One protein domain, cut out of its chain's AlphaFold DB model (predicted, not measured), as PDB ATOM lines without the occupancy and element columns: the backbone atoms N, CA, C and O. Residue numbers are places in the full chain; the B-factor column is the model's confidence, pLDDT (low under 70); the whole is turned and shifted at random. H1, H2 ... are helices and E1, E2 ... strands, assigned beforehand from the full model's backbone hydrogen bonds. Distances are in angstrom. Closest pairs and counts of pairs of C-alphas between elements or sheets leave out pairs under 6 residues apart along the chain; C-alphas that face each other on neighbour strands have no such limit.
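AT A GLANCE: This is residues 10 to 78 of the 121 residues of an uncharacterized protein of Methyloglobulus sp (UniProt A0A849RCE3). A single strongly twisted sheet of four strands, E2, E1, E3 and E4 side by side in that order, makes the core, and from its ends two long loops reach out in opposite directions. Residues 16 to 29 make the loop from E1 to E2, and residues 34 to 46 make the one that leads from E2 back to the short helix H1, which only grazes the sheet. The printed part has 69 residues, with four named strands and one named helix in the order E1, E2, H1, E3, E4; under half of the residues are in these elements, and their class is mostly strand. The sheet is antiparallel throughout, and the whole is compact, with a radius of gyration of the C-alphas of 12.6 A and spans of 37 by 28 by 21 A.

HOW THE PARTS SIT: Begin with E1, residues 10 to 15, an inner strand. Its antiparallel neighbour E2, residues 30 to 33, is an edge strand, with 157 degrees between their N-to-C directions; the two form a hairpin, with N 11 and O 32 at 2.8 A, within hydrogen-bond range. H1, residues 47 to 50, only grazes the sheet with its residues 48 to 50; the closest C-alphas of E1 and H1, those of Pro 15 and Val 49, are 5.4 A apart. H1 is too short for an O i to N i+4 pair, and its one O i to N i+3 pair is within range. E3, residues 54 to 61, is antiparallel to E1 at 150 degrees, with N 12 and O 57 at 2.8 A. E3 bends by 61 degrees at residue 58. E4, residues 67 to 72, forms a hairpin with E3, antiparallel at 133 degrees, with N 60 and O 68 at 3.0 A. The edge strands E2 and E4 are apart.

IN THESE COORDINATES: Find C-alpha 10 at (21.815, 73.572, 19.080); from there E1 runs 16.0 A to C-alpha 15. E2, from residue 30 to 33, covers 10.1 A. H1 goes 5.0 A from C-alpha 47 at (38.201, 69.436, 29.999) to C-alpha 50. E3, the longest strand, runs 19.4 A from residue 54 to 61, and E4 runs 11.4 A from residue 67 to C-alpha 72 at (21.009, 82.897, 26.329).

THE WHOLE: Look for the two C-alphas farthest apart, those of Lys 22 and Gln 38, at 39.5 A. The links E1 to E2 and E2 to H1 are long; H1 to E3 and E3 to E4 are tight. The printed part has no cut. Its mean pLDDT is 75.6, and residues 17 to 27, 37 to 39, 47 to 52 and 74 to 78 are under 70.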
ATOM      1  N   VAL A  10      20.621  73.862  18.287       90.88
ATOM      2  CA  VAL A  10      21.815  73.572  19.080       90.88
ATOM      3  C   VAL A  10      21.850  74.401  20.353       90.88
ATOM      4  O   VAL A  10      21.355  75.531  20.403       90.88
ATOM      5  N   LEU A  11      22.480  73.843  21.381       89.19
ATOM      6  CA  LEU A  11      22.974  74.563  22.543       89.19
ATOM      7  C   LEU A  11      24.472  74.821  22.345       89.19
ATOM      8  O   LEU A  11      25.282  73.899  22.435       89.19
ATOM      9  N   ARG A  12      24.839  76.074  22.088       90.06
ATOM     10  CA  ARG A  12      26.228  76.520  21.972       90.06
ATOM     11  C   ARG A  12      26.759  76.944  23.332       90.06
ATOM     12  O   ARG A  12      26.145  77.781  23.995       90.06
ATOM     13  N   ILE A  13      27.897  76.395  23.739       86.88
ATOM     14  CA  ILE A  13      28.522  76.673  25.037       86.88
ATOM     15  C   ILE A  13      29.792  77.496  24.832       86.88
ATOM     16  O   ILE A  13      30.649  77.149  24.020       86.88
ATOM     17  N   TYR A  14      29.909  78.580  25.599       84.94
ATOM     18  CA  TYR A  14      31.031  79.509  25.586       84.94
ATOM     19  C   TYR A  14      31.777  79.422  26.924       84.94
ATOM     20  O   TYR A  14      31.210  79.783  27.962       84.94
ATOM     21  N   PRO A  15      33.038  78.963  26.947       79.25
ATOM     22  CA  PRO A  15      33.870  79.050  28.132       79.25
ATOM     23  C   PRO A  15      34.172  80.519  28.413       79.25
ATOM     24  O   PRO A  15      34.525  81.284  27.511       79.25
ATOM     25  N   GLN A  16      34.044  80.913  29.671       74.81
ATOM     26  CA  GLN A  16      34.523  82.202  30.126       74.81
ATOM     27  C   GLN A  16      35.993  82.057  30.538       74.81
ATOM     28  O   GLN A  16      36.320  81.171  31.335       74.81
ATOM     29  N   PRO A  17      36.899  82.879  29.987       64.31
ATOM     30  CA  PRO A  17      38.257  82.947  30.503       64.31
ATOM     31  C   PRO A  17      38.221  83.463  31.943       64.31
ATOM     32  O   PRO A  17      37.450  84.371  32.259       64.31
ATOM     33  N   ASP A  18      39.082  82.925  32.802       63.19
ATOM     34  CA  ASP A  18      39.359  83.585  34.073       63.19
ATOM     35  C   ASP A  18      40.050  84.917  33.779       63.19
ATOM     36  O   ASP A  18      40.917  84.981  32.900       63.19
ATOM     37  N   GLU A  19      39.735  85.961  34.548       59.50
ATOM     38  CA  GLU A  19      40.355  87.293  34.417       59.50
ATOM     39  C   GLU A  19      41.895  87.240  34.493       59.50
ATOM     40  O   GLU A  19      42.586  88.134  34.008       59.50
ATOM     41  N   ASN A  20      42.441  86.159  35.062       58.12
ATOM     42  CA  ASN A  20      43.871  85.923  35.233       58.12
ATOM     43  C   ASN A  20      44.521  85.117  34.087       58.12
ATOM     44  O   ASN A  20      45.744  84.984  34.026       58.12
ATOM     45  N   THR A  21      43.725  84.558  33.171       58.03
ATOM     46  CA  THR A  21      44.226  83.803  32.015       58.03
ATOM     47  C   THR A  21      44.329  84.710  30.796       58.03
ATOM     48  O   THR A  21      43.336  85.197  30.260       58.03
ATOM     49  N   LYS A  22      45.567  84.961  30.351       56.44
ATOM     50  CA  LYS A  22      45.849  85.725  29.132       56.44
ATOM     51  C   LYS A  22      45.228  85.020  27.926       56.44
ATOM     52  O   LYS A  22      45.786  84.054  27.417       56.44
ATOM     53  N   THR A  23      44.140  85.612  27.440       54.91
ATOM     54  CA  THR A  23      43.462  85.354  26.158       54.91
ATOM     55  C   THR A  23      42.854  83.955  26.010       54.91
ATOM     56  O   THR A  23      43.593  82.989  25.819       54.91
ATOM     57  N   PRO A  24      41.511  83.812  26.001       56.31
ATOM     58  CA  PRO A  24      40.908  82.575  25.522       56.31
ATOM     59  C   PRO A  24      41.269  82.380  24.038       56.31
ATOM     60  O   PRO A  24      41.357  83.368  23.298       56.31
ATOM     61  N   PRO A  25      41.458  81.134  23.572       57.66
ATOM     62  CA  PRO A  25      41.621  80.862  22.152       57.66
ATOM     63  C   PRO A  25      40.442  81.438  21.363       57.66
ATOM     64  O   PRO A  25      39.273  81.241  21.720       57.66
ATOM     65  N   ILE A  26      40.770  82.155  20.290       55.41
ATOM     66  CA  ILE A  26      39.828  82.732  19.331       55.41
ATOM     67  C   ILE A  26      39.006  81.555  18.765       55.41
ATOM     68  O   ILE A  26      39.563  80.734  18.046       55.41
ATOM     69  N   HIS A  27      37.716  81.462  19.120       62.78
ATOM     70  CA  HIS A  27      36.772  80.353  18.829       62.78
ATOM     71  C   HIS A  27      36.770  79.142  19.783       62.78
ATOM     72  O   HIS A  27      36.756  77.996  19.348       62.78
ATOM     73  N   SER A  28      36.697  79.364  21.096       74.94
ATOM     74  CA  SER A  28      36.565  78.262  22.069       74.94
ATOM     75  C   SER A  28      35.117  77.805  22.327       74.94
ATOM     76  O   SER A  28      34.815  77.425  23.447       74.94
ATOM     77  N   TRP A  29      34.189  77.875  21.370       84.12
ATOM     78  CA  TRP A  29      32.814  77.390  21.589       84.12
ATOM     79  C   TRP A  29      32.622  75.972  21.044       84.12
ATOM     80  O   TRP A  29      33.349  75.534  20.157       84.12
ATOM     81  N   PHE A  30      31.641  75.246  21.575       85.75
ATOM     82  CA  PHE A  30      31.220  73.950  21.036       85.75
ATOM     83  C   PHE A  30      29.698  73.833  21.065       85.75
ATOM     84  O   PHE A  30      29.035  74.425  21.922       85.75
ATOM     85  N   ASP A  31      29.165  73.069  20.114       88.44
ATOM     86  CA  ASP A  31      27.731  72.898  19.908       88.44
ATOM     87  C   ASP A  31      27.263  71.529  20.379       88.44
ATOM     88  O   ASP A  31      27.894  70.504  20.119       88.44
ATOM     89  N   VAL A  32      26.110  71.525  21.036       87.00
ATOM     90  CA  VAL A  32      25.358  70.323  21.384       87.00
ATOM     91  C   VAL A  32      24.076  70.329  20.570       87.00
ATOM     92  O   VAL A  32      23.266  71.244  20.711       87.00
ATOM     93  N   VAL A  33      23.877  69.318  19.731       88.69
ATOM     94  CA  VAL A  33      22.628  69.154  18.979       88.69
ATOM     95  C   VAL A  33      21.511  68.733  19.932       88.69
ATOM     96  O   VAL A  33      21.681  67.799  20.715       88.69
ATOM     97  N   ILE A  34      20.376  69.430  19.866       83.00
ATOM     98  CA  ILE A  34      19.187  69.121  20.659       83.00
ATOM     99  C   ILE A  34      18.267  68.258  19.801       83.00
ATOM    100  O   ILE A  34      17.572  68.749  18.914       83.00
ATOM    101  N   ASP A  35      18.277  66.964  20.084       77.44
ATOM    102  CA  ASP A  35      17.467  65.943  19.423       77.44
ATOM    103  C   ASP A  35      16.043  65.856  19.993       77.44
ATOM    104  O   ASP A  35      15.100  65.523  19.272       77.44
ATOM    105  N   ASN A  36      15.859  66.186  21.277       72.25
ATOM    106  CA  ASN A  36      14.563  66.134  21.949       72.25
ATOM    107  C   ASN A  36      14.405  67.237  23.011       72.25
ATOM    108  O   ASN A  36      15.234  67.397  23.904       72.25
ATOM    109  N   SER A  37      13.289  67.972  22.960       66.88
ATOM    110  CA  SER A  37      12.957  69.049  23.905       66.88
ATOM    111  C   SER A  37      12.402  68.566  25.252       66.88
ATOM    112  O   SER A  37      12.248  69.373  26.168       66.88
ATOM    113  N   GLN A  38      12.086  67.273  25.393       62.41
ATOM    114  CA  GLN A  38      11.355  66.737  26.549       62.41
ATOM    115  C   GLN A  38      12.237  66.083  27.620       62.41
ATOM    116  O   GLN A  38      11.736  65.722  28.685       62.41
ATOM    117  N   THR A  39      13.540  65.929  27.384       63.03
ATOM    118  CA  THR A  39      14.429  65.204  28.303       63.03
ATOM    119  C   THR A  39      15.646  66.029  28.688       63.03
ATOM    120  O   THR A  39      16.290  66.642  27.844       63.03
ATOM    121  N   GLN A  40      15.998  66.006  29.976       72.56
ATOM    122  CA  GLN A  40      17.288  66.518  30.431       72.56
ATOM    123  C   GLN A  40      18.408  65.681  29.803       72.56
ATOM    124  O   GLN A  40      18.520  64.486  30.079       72.56
ATOM    125  N   GLN A  41      19.245  66.310  28.983       71.31
ATOM    126  CA  GLN A  41      20.398  65.664  28.370       71.31
ATOM    127  C   GLN A  41      21.646  65.935  29.214       71.31
ATOM    128  O   GLN A  41      21.947  67.076  29.566       71.31
ATOM    129  N   LYS A  42      22.381  64.875  29.557       75.50
ATOM    130  CA  LYS A  42      23.711  65.002  30.161       75.50
ATOM    131  C   LYS A  42      24.738  64.993  29.044       75.50
ATOM    132  O   LYS A  42      24.822  64.012  28.311       75.50
ATOM    133  N   VAL A  43      25.524  66.057  28.944       73.69
ATOM    134  CA  VAL A  43      26.548  66.199  27.910       73.69
ATOM    135  C   VAL A  43      27.913  66.281  28.586       73.69
ATOM    136  O   VAL A  43      28.078  67.097  29.497       73.69
ATOM    137  N   PRO A  44      28.891  65.448  28.195       73.69
ATOM    138  CA  PRO A  44      30.250  65.596  28.685       73.69
ATOM    139  C   PRO A  44      30.848  66.888  28.122       73.69
ATOM    140  O   PRO A  44      30.880  67.090  26.910       73.69
ATOM    141  N   LEU A  45      31.320  67.766  29.005       72.38
ATOM    142  CA  LEU A  45      32.002  68.984  28.582       72.38
ATOM    143  C   LEU A  45      33.493  68.703  28.357       72.38
ATOM    144  O   LEU A  45      34.092  67.953  29.138       72.38
ATOM    145  N   PRO A  46      34.125  69.322  27.343       70.94
ATOM    146  CA  PRO A  46      35.574  69.277  27.186       70.94
ATOM    147  C   PRO A  46      36.292  69.746  28.459       70.94
ATOM    148  O   PRO A  46      35.826  70.659  29.144       70.94
ATOM    149  N   ALA A  47      37.456  69.162  28.762       68.00
ATOM    150  CA  ALA A  47      38.201  69.436  29.999       68.00
ATOM    151  C   ALA A  47      38.489  70.935  30.224       68.00
ATOM    152  O   ALA A  47      38.431  71.408  31.355       68.00
ATOM    153  N   GLN A  48      38.718  71.687  29.144       63.25
ATOM    154  CA  GLN A  48      38.945  73.135  29.177       63.25
ATOM    155  C   GLN A  48      37.721  73.934  29.661       63.25
ATOM    156  O   GLN A  48      37.870  74.986  30.268       63.25
ATOM    157  N   VAL A  49      36.510  73.434  29.409       65.00
ATOM    158  CA  VAL A  49      35.245  74.066  29.819       65.00
ATOM    159  C   VAL A  49      34.857  73.595  31.221       65.00
ATOM    160  O   VAL A  49      34.315  74.360  32.004       65.00
ATOM    161  N   ASN A  50      35.183  72.347  31.569       61.50
ATOM    162  CA  ASN A  50      34.889  71.759  32.878       61.50
ATOM    163  C   ASN A  50      35.760  72.313  34.025       61.50
ATOM    164  O   ASN A  50      35.463  72.082  35.194       61.50
ATOM    165  N   ALA A  51      36.850  73.016  33.719       59.72
ATOM    166  CA  ALA A  51      37.674  73.675  34.730       59.72
ATOM    167  C   ALA A  51      37.179  75.091  35.078       59.72
ATOM    168  O   ALA A  51      37.500  75.594  36.152       59.72
ATOM    169  N   ASN A  52      36.380  75.707  34.196       65.50
ATOM    170  CA  ASN A  52      36.116  77.141  34.209       65.50
ATOM    171  C   ASN A  52      34.616  77.459  34.196       65.50
ATOM    172  O   ASN A  52      33.759  76.620  33.923       65.50
ATOM    173  N   ALA A  53      34.310  78.720  34.482       76.38
ATOM    174  CA  ALA A  53      33.010  79.317  34.235       76.38
ATOM    175  C   ALA A  53      32.576  79.147  32.763       76.38
ATOM    176  O   ALA A  53      33.388  79.313  31.854       76.38
ATOM    177  N   TYR A  54      31.293  78.883  32.501       81.00
ATOM    178  CA  TYR A  54      30.748  78.906  31.136       81.00
ATOM    179  C   TYR A  54      29.353  79.534  31.059       81.00
ATOM    180  O   TYR A  54      28.595  79.530  32.031       81.00
ATOM    181  N   SER A  55      29.008  80.048  29.877       84.06
ATOM    182  CA  SER A  55      27.655  80.466  29.493       84.06
ATOM    183  C   SER A  55      27.166  79.658  28.289       84.06
ATOM    184  O   SER A  55      27.957  79.007  27.605       84.06
ATOM    185  N   ALA A  56      25.858  79.651  28.035       87.38
ATOM    186  CA  ALA A  56      25.281  78.890  26.934       87.38
ATOM    187  C   ALA A  56      24.173  79.660  26.211       87.38
ATOM    188  O   ALA A  56      23.433  80.429  26.823       87.38
ATOM    189  N   THR A  57      24.026  79.409  24.914       90.19
ATOM    190  CA  THR A  57      22.980  79.981  24.060       90.19
ATOM    191  C   THR A  57      22.315  78.871  23.264       90.19
ATOM    192  O   THR A  57      22.994  78.073  22.630       90.19
ATOM    193  N   ILE A  58      20.986  78.829  23.274       90.94
ATOM    194  CA  ILE A  58      20.194  77.922  22.441       90.94
ATOM    195  C   ILE A  58      19.730  78.660  21.184       90.94
ATOM    196  O   ILE A  58      19.278  79.804  21.273       90.94
ATOM    197  N   GLY A  59      19.840  78.032  20.013       90.75
ATOM    198  CA  GLY A  59      19.525  78.674  18.736       90.75
ATOM    199  C   GLY A  59      19.510  77.723  17.541       90.75
ATOM    200  O   GLY A  59      19.766  76.531  17.685       90.75
ATOM    201  N   LYS A  60      19.225  78.269  16.354       91.25
ATOM    202  CA  LYS A  60      19.394  77.577  15.063       91.25
ATOM    203  C   LYS A  60      20.807  77.778  14.538       91.25
ATOM    204  O   LYS A  60      21.224  78.930  14.377       91.25
ATOM    205  N   ARG A  61      21.508  76.684  14.245       90.50
ATOM    206  CA  ARG A  61      22.812  76.719  13.579       90.50
ATOM    207  C   ARG A  61      22.634  76.771  12.064       90.50
ATOM    208  O   ARG A  61      21.880  75.991  11.482       90.50
ATOM    209  N   TYR A  62      23.353  77.690  11.436       88.75
ATOM    210  CA  TYR A  62      23.461  77.804   9.989       88.75
ATOM    211  C   TYR A  62      24.765  77.158   9.486       88.75
ATOM    212  O   TYR A  62      25.704  76.985  10.269       88.75
ATOM    213  N   PRO A  63      24.847  76.786   8.194       85.00
ATOM    214  CA  PRO A  63      26.040  76.154   7.617       85.00
ATOM    215  C   PRO A  63      27.315  77.015   7.647       85.00
ATOM    216  O   PRO A  63      28.406  76.486   7.471       85.00
ATOM    217  N   ASP A  64      27.184  78.325   7.851       86.69
ATOM    218  CA  ASP A  64      28.273  79.297   8.025       86.69
ATOM    219  C   ASP A  64      28.740  79.417   9.491       86.69
ATOM    220  O   ASP A  64      29.417  80.376   9.857       86.69
ATOM    221  N   ASP A  65      28.343  78.466  10.342       81.75
ATOM    222  CA  ASP A  65      28.551  78.453  11.793       81.75
ATOM    223  C   ASP A  65      27.900  79.614  12.554       81.75
ATOM    224  O   ASP A  65      28.079  79.742  13.775       81.75
ATOM    225  N   HIS A  66      27.066  80.413  11.886       86.56
ATOM    226  CA  HIS A  66      26.273  81.436  12.540       86.56
ATOM    227  C   HIS A  66      25.162  80.798  13.386       86.56
ATOM    228  O   HIS A  66      24.539  79.801  13.010       86.56
ATOM    229  N   LEU A  67      24.900  81.389  14.554       88.62
ATOM    230  CA  LEU A  67      23.842  80.950  15.460       88.62
ATOM    231  C   LEU A  67      22.769  82.034  15.558       88.62
ATOM    232  O   LEU A  67      23.008  83.099  16.126       88.62
ATOM    233  N   ALA A  68      21.561  81.746  15.070       90.88
ATOM    234  CA  ALA A  68      20.398  82.564  15.404       90.88
ATOM    235  C   ALA A  68      19.893  82.169  16.795       90.88
ATOM    236  O   ALA A  68      19.186  81.171  16.955       90.88
ATOM    237  N   ALA A  69      20.300  82.943  17.799       90.06
ATOM    238  CA  ALA A  69      19.962  82.718  19.196       90.06
ATOM    239  C   ALA A  69      18.456  82.888  19.461       90.06
ATOM    240  O   ALA A  69      17.859  83.902  19.105       90.06
ATOM    241  N   PHE A  70      17.861  81.919  20.153       88.25
ATOM    242  CA  PHE A  70      16.526  82.031  20.744       88.25
ATOM    243  C   PHE A  70      16.588  82.517  22.187       88.25
ATOM    244  O   PHE A  70      15.729  83.275  22.632       88.25
ATOM    245  N   SER A  71      17.586  82.046  22.938       86.19
ATOM    246  CA  SER A  71      17.775  82.410  24.338       86.19
ATOM    247  C   SER A  71      19.216  82.183  24.779       86.19
ATOM    248  O   SER A  71      19.894  81.285  24.281       86.19
ATOM    249  N   THR A  72      19.663  82.969  25.753       85.25
ATOM    250  CA  THR A  72      21.009  82.897  26.329       85.25
ATOM    251  C   THR A  72      20.910  82.783  27.844       85.25
ATOM    252  O   THR A  72      20.111  83.473  28.486       85.25
ATOM    253  N   SER A  73      21.730  81.917  28.438       80.81
ATOM    254  CA  SER A  73      21.807  81.755  29.882       80.81
ATOM    255  C   SER A  73      22.430  82.998  30.515       80.81
ATOM    256  O   SER A  73      23.536  83.414  30.178       80.81
ATOM    257  N   LYS A  74      21.729  83.581  31.491       69.62
ATOM    258  CA  LYS A  74      22.276  84.655  32.341       69.62
ATOM    259  C   LYS A  74      23.164  84.123  33.470       69.62
ATOM    260  O   LYS A  74      23.788  84.902  34.179       69.62
ATOM    261  N   VAL A  75      23.176  82.805  33.668       65.19
ATOM    262  CA  VAL A  75      23.930  82.138  34.728       65.19
ATOM    263  C   VAL A  75      25.243  81.641  34.151       65.19
ATOM    264  O   VAL A  75      25.244  80.882  33.180       65.19
ATOM    265  N   VAL A  76      26.338  82.065  34.778       64.69
ATOM    266  CA  VAL A  76      27.659  81.476  34.591       64.69
ATOM    267  C   VAL A  76      27.733  80.237  35.476       64.69
ATOM    268  O   VAL A  76      27.631  80.336  36.700       64.69
ATOM    269  N   HIS A  77      27.848  79.061  34.870       66.31
ATOM    270  CA  HIS A  77      28.020  77.837  35.639       66.31
ATOM    271  C   HIS A  77      29.496  77.666  35.981       66.31
ATOM    272  O   HIS A  77      30.325  77.572  35.082       66.31
ATOM    273  N   VAL A  78      29.810  77.617  37.275       61.62
ATOM    274  CA  VAL A  78      31.150  77.304  37.780       61.62
ATOM    275  C   VAL A  78      31.128  75.856  38.266       61.62
ATOM    276  O   VAL A  78      30.419  75.562  39.239       61.62
TER     277      VAL A  78